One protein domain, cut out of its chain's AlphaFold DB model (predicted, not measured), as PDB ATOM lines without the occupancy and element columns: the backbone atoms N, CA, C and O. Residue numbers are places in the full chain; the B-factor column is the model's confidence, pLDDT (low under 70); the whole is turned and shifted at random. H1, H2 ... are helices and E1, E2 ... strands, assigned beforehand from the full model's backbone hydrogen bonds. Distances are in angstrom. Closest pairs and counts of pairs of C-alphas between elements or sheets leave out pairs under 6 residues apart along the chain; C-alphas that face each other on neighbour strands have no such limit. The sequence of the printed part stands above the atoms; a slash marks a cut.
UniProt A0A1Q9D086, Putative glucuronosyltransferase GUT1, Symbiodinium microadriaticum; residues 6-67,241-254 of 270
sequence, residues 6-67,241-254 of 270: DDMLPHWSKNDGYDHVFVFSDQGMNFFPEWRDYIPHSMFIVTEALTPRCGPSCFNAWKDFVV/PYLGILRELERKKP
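AT A GLANCE: This is residues 6 to 67 and 241 to 254 of the 270 residues of the protein "Putative glucuronosyltransferase GUT1" of Symbiodinium microadriaticum (UniProt A0A1Q9D086). The domain has little regular structure: loops surround a small parallel pair of strands, E1 and E2, with short helices H1 and H2 to one side and the longest helix, H3, to the other. Residues 65 to 66 pair parallel with 45 to 46 of E2. The 76 printed residues run E1, H1, H2, E2, H3, with 27 in named elements, class mixed; the whole is compact, radius of gyration of the C-alphas 12.5 A, spans 32 by 30 by 18 A.

IN THESE COORDINATES: E1 is residues 21 to 23, from C-alpha 21 at (25.332, 24.498, 117.567); H1 is 28 to 31, H2 35 to 38, E2 43 to 46, 9.7 A long. H3, 241 to 252, is 16.5 A long and ends at (27.206, 35.695, 114.858).

HOW THE PARTS SIT: E1 and E2 are parallel at 16 degrees; N 22 and O 43 are 2.9 A apart. E1, H1, H2 and E2 form a strand-helix-strand unit, parallel strands joined through helices, with a right-handed crossover. H1 and H2 are close but not clearly touching, closest C-alphas Met 29 and Trp 35, 7.6 A. E2 and H3 are near each other. In H3 every O i to N i+4 pair is within hydrogen-bond range; H1 and H2 are too short for one.

THE WHOLE: Residues 68 to 240 are not printed; C-alphas 67 and 241 are 7.2 A apart. Residues 6 to 7, 26 to 30, 33 and 52 to 56 have pLDDT under 70.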
ATOM      1  N   ASP A   6      34.954  12.137 115.059       61.50
ATOM      2  CA  ASP A   6      34.842  12.250 113.601       61.50
ATOM      3  C   ASP A   6      33.961  11.154 112.975       61.50
ATOM      4  O   ASP A   6      33.300  11.402 111.969       61.50
ATOM      5  N   ASP A   7      33.869   9.977 113.608       64.19
ATOM      6  CA  ASP A   7      33.000   8.879 113.163       64.19
ATOM      7  C   ASP A   7      31.520   9.147 113.499       64.19
ATOM      8  O   ASP A   7      30.627   8.539 112.909       64.19
ATOM      9  N   MET A   8      31.247  10.024 114.475       72.50
ATOM     10  CA  MET A   8      29.888  10.362 114.926       72.50
ATOM     11  C   MET A   8      29.386  11.710 114.393       72.50
ATOM     12  O   MET A   8      28.179  11.887 114.245       72.50
ATOM     13  N   LEU A   9      30.287  12.651 114.091       78.50
ATOM     14  CA  LEU A   9      29.974  13.990 113.587       78.50
ATOM     15  C   LEU A   9      30.727  14.241 112.265       78.50
ATOM     16  O   LEU A   9      31.758  14.917 112.257       78.50
ATOM     17  N   PRO A  10      30.210  13.757 111.118       79.50
ATOM     18  CA  PRO A  10      30.919  13.763 109.828       79.50
ATOM     19  C   PRO A  10      31.160  15.163 109.239       79.50
ATOM     20  O   PRO A  10      31.749  15.315 108.165       79.50
ATOM     21  N   HIS A  11      30.653  16.214 109.882       83.00
ATOM     22  CA  HIS A  11      30.883  17.603 109.487       83.00
ATOM     23  C   HIS A  11      31.785  18.359 110.462       83.00
ATOM     24  O   HIS A  11      32.204  19.468 110.142       83.00
ATOM     25  N   TRP A  12      32.149  17.750 111.594       84.56
ATOM     26  CA  TRP A  12      32.921  18.400 112.646       84.56
ATOM     27  C   TRP A  12      34.256  18.942 112.141       84.56
ATOM     28  O   TRP A  12      34.563  20.123 112.302       84.56
ATOM     29  N   SER A  13      35.032  18.089 111.472       83.19
ATOM     30  CA  SER A  13      36.372  18.413 110.980       83.19
ATOM     31  C   SER A  13      36.384  19.475 109.873       83.19
ATOM     32  O   SER A  13      37.425  20.088 109.640       83.19
ATOM     33  N   LYS A  14      35.237  19.755 109.228       81.88
ATOM     34  CA  LYS A  14      35.141  20.733 108.129       81.88
ATOM     35  C   LYS A  14      35.430  22.155 108.593       81.88
ATOM     36  O   LYS A  14      36.131  22.890 107.906       81.88
ATOM     37  N   ASN A  15      34.897  22.527 109.754       83.94
ATOM     38  CA  ASN A  15      35.115  23.839 110.354       83.94
ATOM     39  C   ASN A  15      35.514  23.740 111.828       83.94
ATOM     40  O   ASN A  15      35.288  24.667 112.597       83.94
ATOM     41  N   ASP A  16      36.090  22.606 112.229       85.81
ATOM     42  CA  ASP A  16      36.579  22.360 113.589       85.81
ATOM     43  C   ASP A  16      35.534  22.660 114.682       85.81
ATOM     44  O   ASP A  16      35.853  23.178 115.750       85.81
ATOM     45  N   GLY A  17      34.261  22.396 114.370       87.81
ATOM     46  CA  GLY A  17      33.119  22.630 115.250       87.81
ATOM     47  C   GLY A  17      32.579  24.061 115.329       87.81
ATOM     48  O   GLY A  17      31.559  24.242 115.990       87.81
ATOM     49  N   TYR A  18      33.186  25.063 114.680       87.81
ATOM     50  CA  TYR A  18      32.729  26.469 114.748       87.81
ATOM     51  C   TYR A  18      31.335  26.706 114.148       87.81
ATOM     52  O   TYR A  18      30.675  27.685 114.480       87.81
ATOM     53  N   ASP A  19      30.888  25.823 113.261       86.69
ATOM     54  CA  ASP A  19      29.563  25.824 112.634       86.69
ATOM     55  C   ASP A  19      28.566  24.868 113.315       86.69
ATOM     56  O   ASP A  19      27.436  24.721 112.850       86.69
ATOM     57  N   HIS A  20      28.963  24.225 114.417       90.19
ATOM     58  CA  HIS A  20      28.097  23.338 115.187       90.19
ATOM     59  C   HIS A  20      27.453  24.097 116.347       90.19
ATOM     60  O   HIS A  20      28.119  24.820 117.092       90.19
ATOM     61  N   VAL A  21      26.145  23.897 116.508       91.44
ATOM     62  CA  VAL A  21      25.332  24.498 117.567       91.44
ATOM     63  C   VAL A  21      24.861  23.394 118.505       91.44
ATOM     64  O   VAL A  21      24.292  22.400 118.058       91.44
ATOM     65  N   PHE A  22      25.075  23.581 119.803       89.62
ATOM     66  CA  PHE A  22      24.575  22.698 120.850       89.62
ATOM     67  C   PHE A  22      23.598  23.469 121.724       89.62
ATOM     68  O   PHE A  22      23.911  24.545 122.238       89.62
ATOM     69  N   VAL A  23      22.413  22.898 121.897       88.44
ATOM     70  CA  VAL A  23      21.393  23.424 122.796       88.44
ATOM     71  C   VAL A  23      21.473  22.628 124.085       88.44
ATOM     72  O   VAL A  23      21.257  21.416 124.078       88.44
ATOM     73  N   PHE A  24      21.784  23.301 125.186       81.38
ATOM     74  CA  PHE A  24      21.655  22.703 126.505       81.38
ATOM     75  C   PHE A  24      20.333  23.156 127.109       81.38
ATOM     76  O   PHE A  24      20.102  24.352 127.296       81.38
ATOM     77  N   SER A  25      19.471  22.191 127.433       70.31
ATOM     78  CA  SER A  25      18.386  22.439 128.378       70.31
ATOM     79  C   SER A  25      18.975  22.844 129.734       70.31
ATOM     80  O   SER A  25      20.147  22.569 130.017       70.31
ATOM     81  N   ASP A  26      18.169  23.510 130.566       66.44
ATOM     82  CA  ASP A  26      18.554  23.917 131.925       66.44
ATOM     83  C   ASP A  26      19.338  22.824 132.667       66.44
ATOM     84  O   ASP A  26      19.090  21.637 132.466       66.44
ATOM     85  N   GLN A  27      20.300  23.218 133.507       63.56
ATOM     86  CA  GLN A  27      21.228  22.360 134.255       63.56
ATOM     87  C   GLN A  27      21.930  21.259 133.424       63.56
ATOM     88  O   GLN A  27      22.751  20.542 133.989       63.56
ATOM     89  N   GLY A  28      21.679  21.112 132.115       64.38
ATOM     90  CA  GLY A  28      22.198  20.043 131.258       64.38
ATOM     91  C   GLY A  28      23.720  20.057 131.205       64.38
ATOM     92  O   GLY A  28      24.375  19.018 131.234       64.38
ATOM     93  N   MET A  29      24.270  21.263 131.278       68.50
ATOM     94  CA  MET A  29      25.685  21.538 131.476       68.50
ATOM     95  C   MET A  29      26.243  20.813 132.718       68.50
ATOM     96  O   MET A  29      27.276  20.157 132.638       68.50
ATOM     97  N   ASN A  30      25.539  20.786 133.852       69.06
ATOM     98  CA  ASN A  30      26.043  20.139 135.072       69.06
ATOM     99  C   ASN A  30      26.289  18.630 134.946       69.06
ATOM    100  O   ASN A  30      27.049  18.089 135.749       69.06
ATOM    101  N   PHE A  31      25.639  17.956 133.994       70.81
ATOM    102  CA  PHE A  31      25.815  16.522 133.765       70.81
ATOM    103  C   PHE A  31      26.998  16.206 132.846       70.81
ATOM    104  O   PHE A  31      27.411  15.051 132.774       70.81
ATOM    105  N   PHE A  32      27.566  17.212 132.174       74.81
ATOM    106  CA  PHE A  32      28.716  17.046 131.287       74.81
ATOM    107  C   PHE A  32      29.785  18.142 131.487       74.81
ATOM    108  O   PHE A  32      30.225  18.721 130.506       74.81
ATOM    109  N   PRO A  33      30.234  18.447 132.719       69.12
ATOM    110  CA  PRO A  33      30.976  19.673 133.074       69.12
ATOM    111  C   PRO A  33      32.211  19.993 132.214       69.12
ATOM    112  O   PRO A  33      32.552  21.158 132.038       69.12
ATOM    113  N   GLU A  34      32.844  18.972 131.645       75.56
ATOM    114  CA  GLU A  34      34.025  19.065 130.780       75.56
ATOM    115  C   GLU A  34      33.667  19.281 129.297       75.56
ATOM    116  O   GLU A  34      34.528  19.180 128.428       75.56
ATOM    117  N   TRP A  35      32.405  19.569 128.947       79.62
ATOM    118  CA  TRP A  35      31.958  19.643 127.548       79.62
ATOM    119  C   TRP A  35      32.817  20.588 126.706       79.62
ATOM    120  O   TRP A  35      33.067  20.315 125.533       79.62
ATOM    121  N   ARG A  36      33.320  21.679 127.296       79.38
ATOM    122  CA  ARG A  36      34.203  22.618 126.595       79.38
ATOM    123  C   ARG A  36      35.557  22.040 126.232       79.38
ATOM    124  O   ARG A  36      36.105  22.486 125.233       79.38
ATOM    125  N   ASP A  37      36.051  21.044 126.946       82.56
ATOM    126  CA  ASP A  37      37.303  20.376 126.591       82.56
ATOM    127  C   ASP A  37      37.112  19.517 125.334       82.56
ATOM    128  O   ASP A  37      38.009  19.389 124.502       82.56
ATOM    129  N   TYR A  38      35.898  18.995 125.131       82.50
ATOM    130  CA  TYR A  38      35.569  18.155 123.981       82.50
ATOM    131  C   TYR A  38      35.063  18.942 122.773       82.50
ATOM    132  O   TYR A  38      35.337  18.547 121.641       82.50
ATOM    133  N   ILE A  39      34.309  20.026 122.967       86.94
ATOM    134  CA  ILE A  39      33.680  20.821 121.896       86.94
ATOM    135  C   ILE A  39      33.919  22.339 122.075       86.94
ATOM    136  O   ILE A  39      32.965  23.119 122.070       86.94
ATOM    137  N   PRO A  40      35.183  22.799 122.205       86.06
ATOM    138  CA  PRO A  40      35.515  24.170 122.623       86.06
ATOM    139  C   PRO A  40      35.026  25.257 121.661       86.06
ATOM    140  O   PRO A  40      34.677  26.362 122.082       86.06
ATOM    141  N   HIS A  41      35.011  24.955 120.363       88.25
ATOM    142  CA  HIS A  41      34.747  25.927 119.301       88.25
ATOM    143  C   HIS A  41      33.262  26.074 118.962       88.25
ATOM    144  O   HIS A  41      32.868  27.070 118.357       88.25
ATOM    145  N   SER A  42      32.436  25.108 119.360       89.81
ATOM    146  CA  SER A  42      31.012  25.110 119.041       89.81
ATOM    147  C   SER A  42      30.243  26.177 119.781       89.81
ATOM    148  O   SER A  42      30.621  26.605 120.869       89.81
ATOM    149  N   MET A  43      29.139  26.596 119.183       91.38
ATOM    150  CA  MET A  43      28.228  27.556 119.772       91.38
ATOM    151  C   MET A  43      27.286  26.877 120.762       91.38
ATOM    152  O   MET A  43      26.702  25.838 120.452       91.38
ATOM    153  N   PHE A  44      27.096  27.504 121.922       90.19
ATOM    154  CA  PHE A  44      26.152  27.046 122.934       90.19
ATOM    155  C   PHE A  44      24.952  27.981 123.056       90.19
ATOM    156  O   PHE A  44      25.105  29.185 123.272       90.19
ATOM    157  N   ILE A  45      23.765  27.386 122.952       92.31
ATOM    158  CA  ILE A  45      22.483  28.010 123.275       92.31
ATOM    159  C   ILE A  45      22.079  27.499 124.656       92.31
ATOM    160  O   ILE A  45      21.906  26.292 124.841       92.31
ATOM    161  N   VAL A  46      21.981  28.409 125.625       89.62
ATOM    162  CA  VAL A  46      21.825  28.072 127.051       89.62
ATOM    163  C   VAL A  46      20.773  28.954 127.716       89.62
ATOM    164  O   VAL A  46      20.542  30.075 127.282       89.62
ATOM    165  N   THR A  47      20.160  28.492 128.803       88.19
ATOM    166  CA  THR A  47      19.275  29.329 129.641       88.19
ATOM    167  C   THR A  47      20.039  30.141 130.689       88.19
ATOM    168  O   THR A  47      19.493  31.071 131.278       88.19
ATOM    169  N   GLU A  48      21.311  29.805 130.920       85.88
ATOM    170  CA  GLU A  48      22.162  30.403 131.941       85.88
ATOM    171  C   GLU A  48      23.608  30.529 131.459       85.88
ATOM    172  O   GLU A  48      24.216  29.556 131.020       85.88
ATOM    173  N   ALA A  49      24.183  31.724 131.607       85.06
ATOM    174  CA  ALA A  49      25.590  31.974 131.299       85.06
ATOM    175  C   ALA A  49      26.550  31.608 132.449       85.06
ATOM    176  O   ALA A  49      27.722  31.336 132.206       85.06
ATOM    177  N   LEU A  50      26.087  31.611 133.702       80.56
ATOM    178  CA  LEU A  50      26.919  31.341 134.878       80.56
ATOM    179  C   LEU A  50      26.565  29.998 135.514       80.56
ATOM    180  O   LEU A  50      25.799  29.923 136.467       80.56
ATOM    181  N   THR A  51      27.148  28.917 135.004       71.94
ATOM    182  CA  THR A  51      26.916  27.580 135.562       71.94
ATOM    183  C   THR A  51      27.802  27.333 136.796       71.94
ATOM    184  O   THR A  51      29.032  27.372 136.670       71.94
ATOM    185  N   PRO A  52      27.233  26.984 137.972       65.19
ATOM    186  CA  PRO A  52      27.990  26.826 139.221       65.19
ATOM    187  C   PRO A  52      29.148  25.817 139.181       65.19
ATOM    188  O   PRO A  52      30.100  25.957 139.941       65.19
ATOM    189  N   ARG A  53      29.081  24.792 138.320       67.12
ATOM    190  CA  ARG A  53      30.082  23.704 138.263       67.12
ATOM    191  C   ARG A  53      31.240  23.941 137.300       67.12
ATOM    192  O   ARG A  53      32.170  23.149 137.289       67.12
ATOM    193  N   CYS A  54      31.157  24.978 136.478       69.00
ATOM    194  CA  CYS A  54      32.049  25.142 135.336       69.00
ATOM    195  C   CYS A  54      32.787  26.499 135.383       69.00
ATOM    196  O   CYS A  54      33.926  26.610 134.935       69.00
ATOM    197  N   GLY A  55      32.207  27.518 136.026       67.94
ATOM    198  CA  GLY A  55      32.876  28.805 136.238       67.94
ATOM    199  C   GLY A  55      32.864  29.727 135.004       67.94
ATOM    200  O   GLY A  55      32.062  29.531 134.091       67.94
ATOM    201  N   PRO A  56      33.719  30.771 134.963       67.88
ATOM    202  CA  PRO A  56      33.642  31.843 133.961       67.88
ATOM    203  C   PRO A  56      33.981  31.412 132.531       67.88
ATOM    204  O   PRO A  56      33.494  32.009 131.576       67.88
ATOM    205  N   SER A  57      34.789  30.362 132.363       73.62
ATOM    206  CA  SER A  57      35.116  29.795 131.047       73.62
ATOM    207  C   SER A  57      33.895  29.176 130.364       73.62
ATOM    208  O   SER A  57      33.946  28.834 129.179       73.62
ATOM    209  N   CYS A  58      32.781  29.050 131.093       76.88
ATOM    210  CA  CYS A  58      31.640  28.256 130.684       76.88
ATOM    211  C   CYS A  58      30.549  29.013 129.946       76.88
ATOM    212  O   CYS A  58      29.513  28.442 129.591       76.88
ATOM    213  N   PHE A  59      30.842  30.254 129.596       86.19
ATOM    214  CA  PHE A  59      30.091  31.010 128.622       86.19
ATOM    215  C   PHE A  59      31.041  31.953 127.899       86.19
ATOM    216  O   PHE A  59      31.742  32.744 128.523       86.19
ATOM    217  N   ASN A  60      31.072  31.878 126.570       89.12
ATOM    218  CA  ASN A  60      31.839  32.798 125.748       89.12
ATOM    219  C   ASN A  60      30.872  33.655 124.928       89.12
ATOM    220  O   ASN A  60      30.405  33.220 123.880       89.12
ATOM    221  N   ALA A  61      30.618  34.884 125.381       89.50
ATOM    222  CA  ALA A  61      29.644  35.802 124.781       89.50
ATOM    223  C   ALA A  61      29.887  36.108 123.290       89.50
ATOM    224  O   ALA A  61      28.958  36.488 122.571       89.50
ATOM    225  N   TRP A  62      31.118  35.924 122.800       89.31
ATOM    226  CA  TRP A  62      31.423  36.080 121.381       89.31
ATOM    227  C   TRP A  62      30.666  35.048 120.528       89.31
ATOM    228  O   TRP A  62      30.008  35.431 119.557       89.31
ATOM    229  N   LYS A  63      30.624  33.774 120.941       90.06
ATOM    230  CA  LYS A  63      29.943  32.687 120.205       90.06
ATOM    231  C   LYS A  63      28.645  32.210 120.851       90.06
ATOM    232  O   LYS A  63      27.664  32.037 120.149       90.06
ATOM    233  N   ASP A  64      28.587  32.094 122.167       91.81
ATOM    234  CA  ASP A  64      27.439  31.582 122.919       91.81
ATOM    235  C   ASP A  64      26.399  32.694 123.139       91.81
ATOM    236  O   ASP A  64      26.722  33.884 123.031       91.81
ATOM    237  N   PHE A  65      25.148  32.328 123.424       93.38
ATOM    238  CA  PHE A  65      24.102  33.281 123.811       93.38
ATOM    239  C   PHE A  65      23.025  32.640 124.693       93.38
ATOM    240  O   PHE A  65      22.854  31.418 124.713       93.38
ATOM    241  N   VAL A  66      22.325  33.492 125.448       93.50
ATOM    242  CA  VAL A  66      21.274  33.085 126.385       93.50
ATOM    243  C   VAL A  66      19.907  33.140 125.705       93.50
ATOM    244  O   VAL A  66      19.601  34.106 125.004       93.50
ATOM    245  N   VAL A  67      19.082  32.120 125.940       94.44
ATOM    246  CA  VAL A  67      17.680  32.050 125.507       94.44
ATOM    247  C   VAL A  67      16.724  32.042 126.702       94.44
ATOM    248  O   VAL A  67      17.131  31.685 127.810       94.44
ATOM    249  N   PRO A 241      10.790  33.517 120.730       93.81
ATOM    250  CA  PRO A 241      12.113  33.003 121.073       93.81
ATOM    251  C   PRO A 241      12.820  32.333 119.882       93.81
ATOM    252  O   PRO A 241      14.029  32.491 119.719       93.81
ATOM    253  N   TYR A 242      12.074  31.651 119.001       91.94
ATOM    254  CA  TYR A 242      12.616  31.040 117.781       91.94
ATOM    255  C   TYR A 242      13.202  32.086 116.828       91.94
ATOM    256  O   TYR A 242      14.325  31.931 116.350       91.94
ATOM    257  N   LEU A 243      12.475  33.182 116.586       92.56
ATOM    258  CA  LEU A 243      12.977  34.294 115.776       92.56
ATOM    259  C   LEU A 243      14.186  34.967 116.439       92.56
ATOM    260  O   LEU A 243      15.133  35.337 115.747       92.56
ATOM    261  N   GLY A 244      14.190  35.084 117.769       94.44
ATOM    262  CA  GLY A 244      15.323  35.624 118.522       94.44
ATOM    263  C   GLY A 244      16.590  34.779 118.364       94.44
ATOM    264  O   GLY A 244      17.664  35.323 118.107       94.44
ATOM    265  N   ILE A 245      16.459  33.448 118.420       94.69
ATOM    266  CA  ILE A 245      17.555  32.510 118.137       94.69
ATOM    267  C   ILE A 245      18.099  32.730 116.724       94.69
ATOM    268  O   ILE A 245      19.310  32.855 116.549       94.69
ATOM    269  N   LEU A 246      17.222  32.802 115.717       93.88
ATOM    270  CA  LEU A 246      17.646  33.010 114.331       93.88
ATOM    271  C   LEU A 246      18.400  34.334 114.156       93.88
ATOM    272  O   LEU A 246      19.428  34.351 113.481       93.88
ATOM    273  N   ARG A 247      17.957  35.414 114.815       94.81
ATOM    274  CA  ARG A 247      18.651  36.713 114.798       94.81
ATOM    275  C   ARG A 247      20.039  36.651 115.435       94.81
ATOM    276  O   ARG A 247      20.988  37.184 114.866       94.81
ATOM    277  N   GLU A 248      20.194  35.987 116.581       95.06
ATOM    278  CA  GLU A 248      21.519  35.811 117.202       95.06
ATOM    279  C   GLU A 248      22.458  34.985 116.317       95.06
ATOM    280  O   GLU A 248      23.626  35.342 116.143       95.06
ATOM    281  N   LEU A 249      21.946  33.908 115.713       93.69
ATOM    282  CA  LEU A 249      22.707  33.083 114.776       93.69
ATOM    283  C   LEU A 249      23.142  33.889 113.549       93.69
ATOM    284  O   LEU A 249      24.313  33.845 113.170       93.69
ATOM    285  N   GLU A 250      22.229  34.651 112.948       93.44
ATOM    286  CA  GLU A 250      22.518  35.519 111.805       93.44
ATOM    287  C   GLU A 250      23.568  36.577 112.150       93.44
ATOM    288  O   GLU A 250      24.510  36.774 111.384       93.44
ATOM    289  N   ARG A 251      23.475  37.191 113.333       92.94
ATOM    290  CA  ARG A 251      24.441  38.184 113.816       92.94
ATOM    291  C   ARG A 251      25.835  37.593 114.036       92.94
ATOM    292  O   ARG A 251      26.834  38.264 113.780       92.94
ATOM    293  N   LYS A 252      25.928  36.355 114.528       91.00
ATOM    294  CA  LYS A 252      27.206  35.695 114.858       91.00
ATOM    295  C   LYS A 252      27.854  35.004 113.657       91.00
ATOM    296  O   LYS A 252      29.078  34.954 113.567       91.00
ATOM    297  N   LYS A 253      27.066  34.518 112.698       88.56
ATOM    298  CA  LYS A 253      27.544  33.799 111.504       88.56
ATOM    299  C   LYS A 253      28.684  34.496 110.727       88.56
ATOM    300  O   LYS A 253      29.574  33.781 110.264       88.56
ATOM    301  N   PRO A 254      28.712  35.832 110.537       86.19
ATOM    302  CA  PRO A 254      29.776  36.503 109.789       86.19
ATOM    303  C   PRO A 254      31.122  36.541 110.518       86.19
ATOM    304  O   PRO A 254      32.153  36.590 109.857       86.19
TER     305      PRO A 254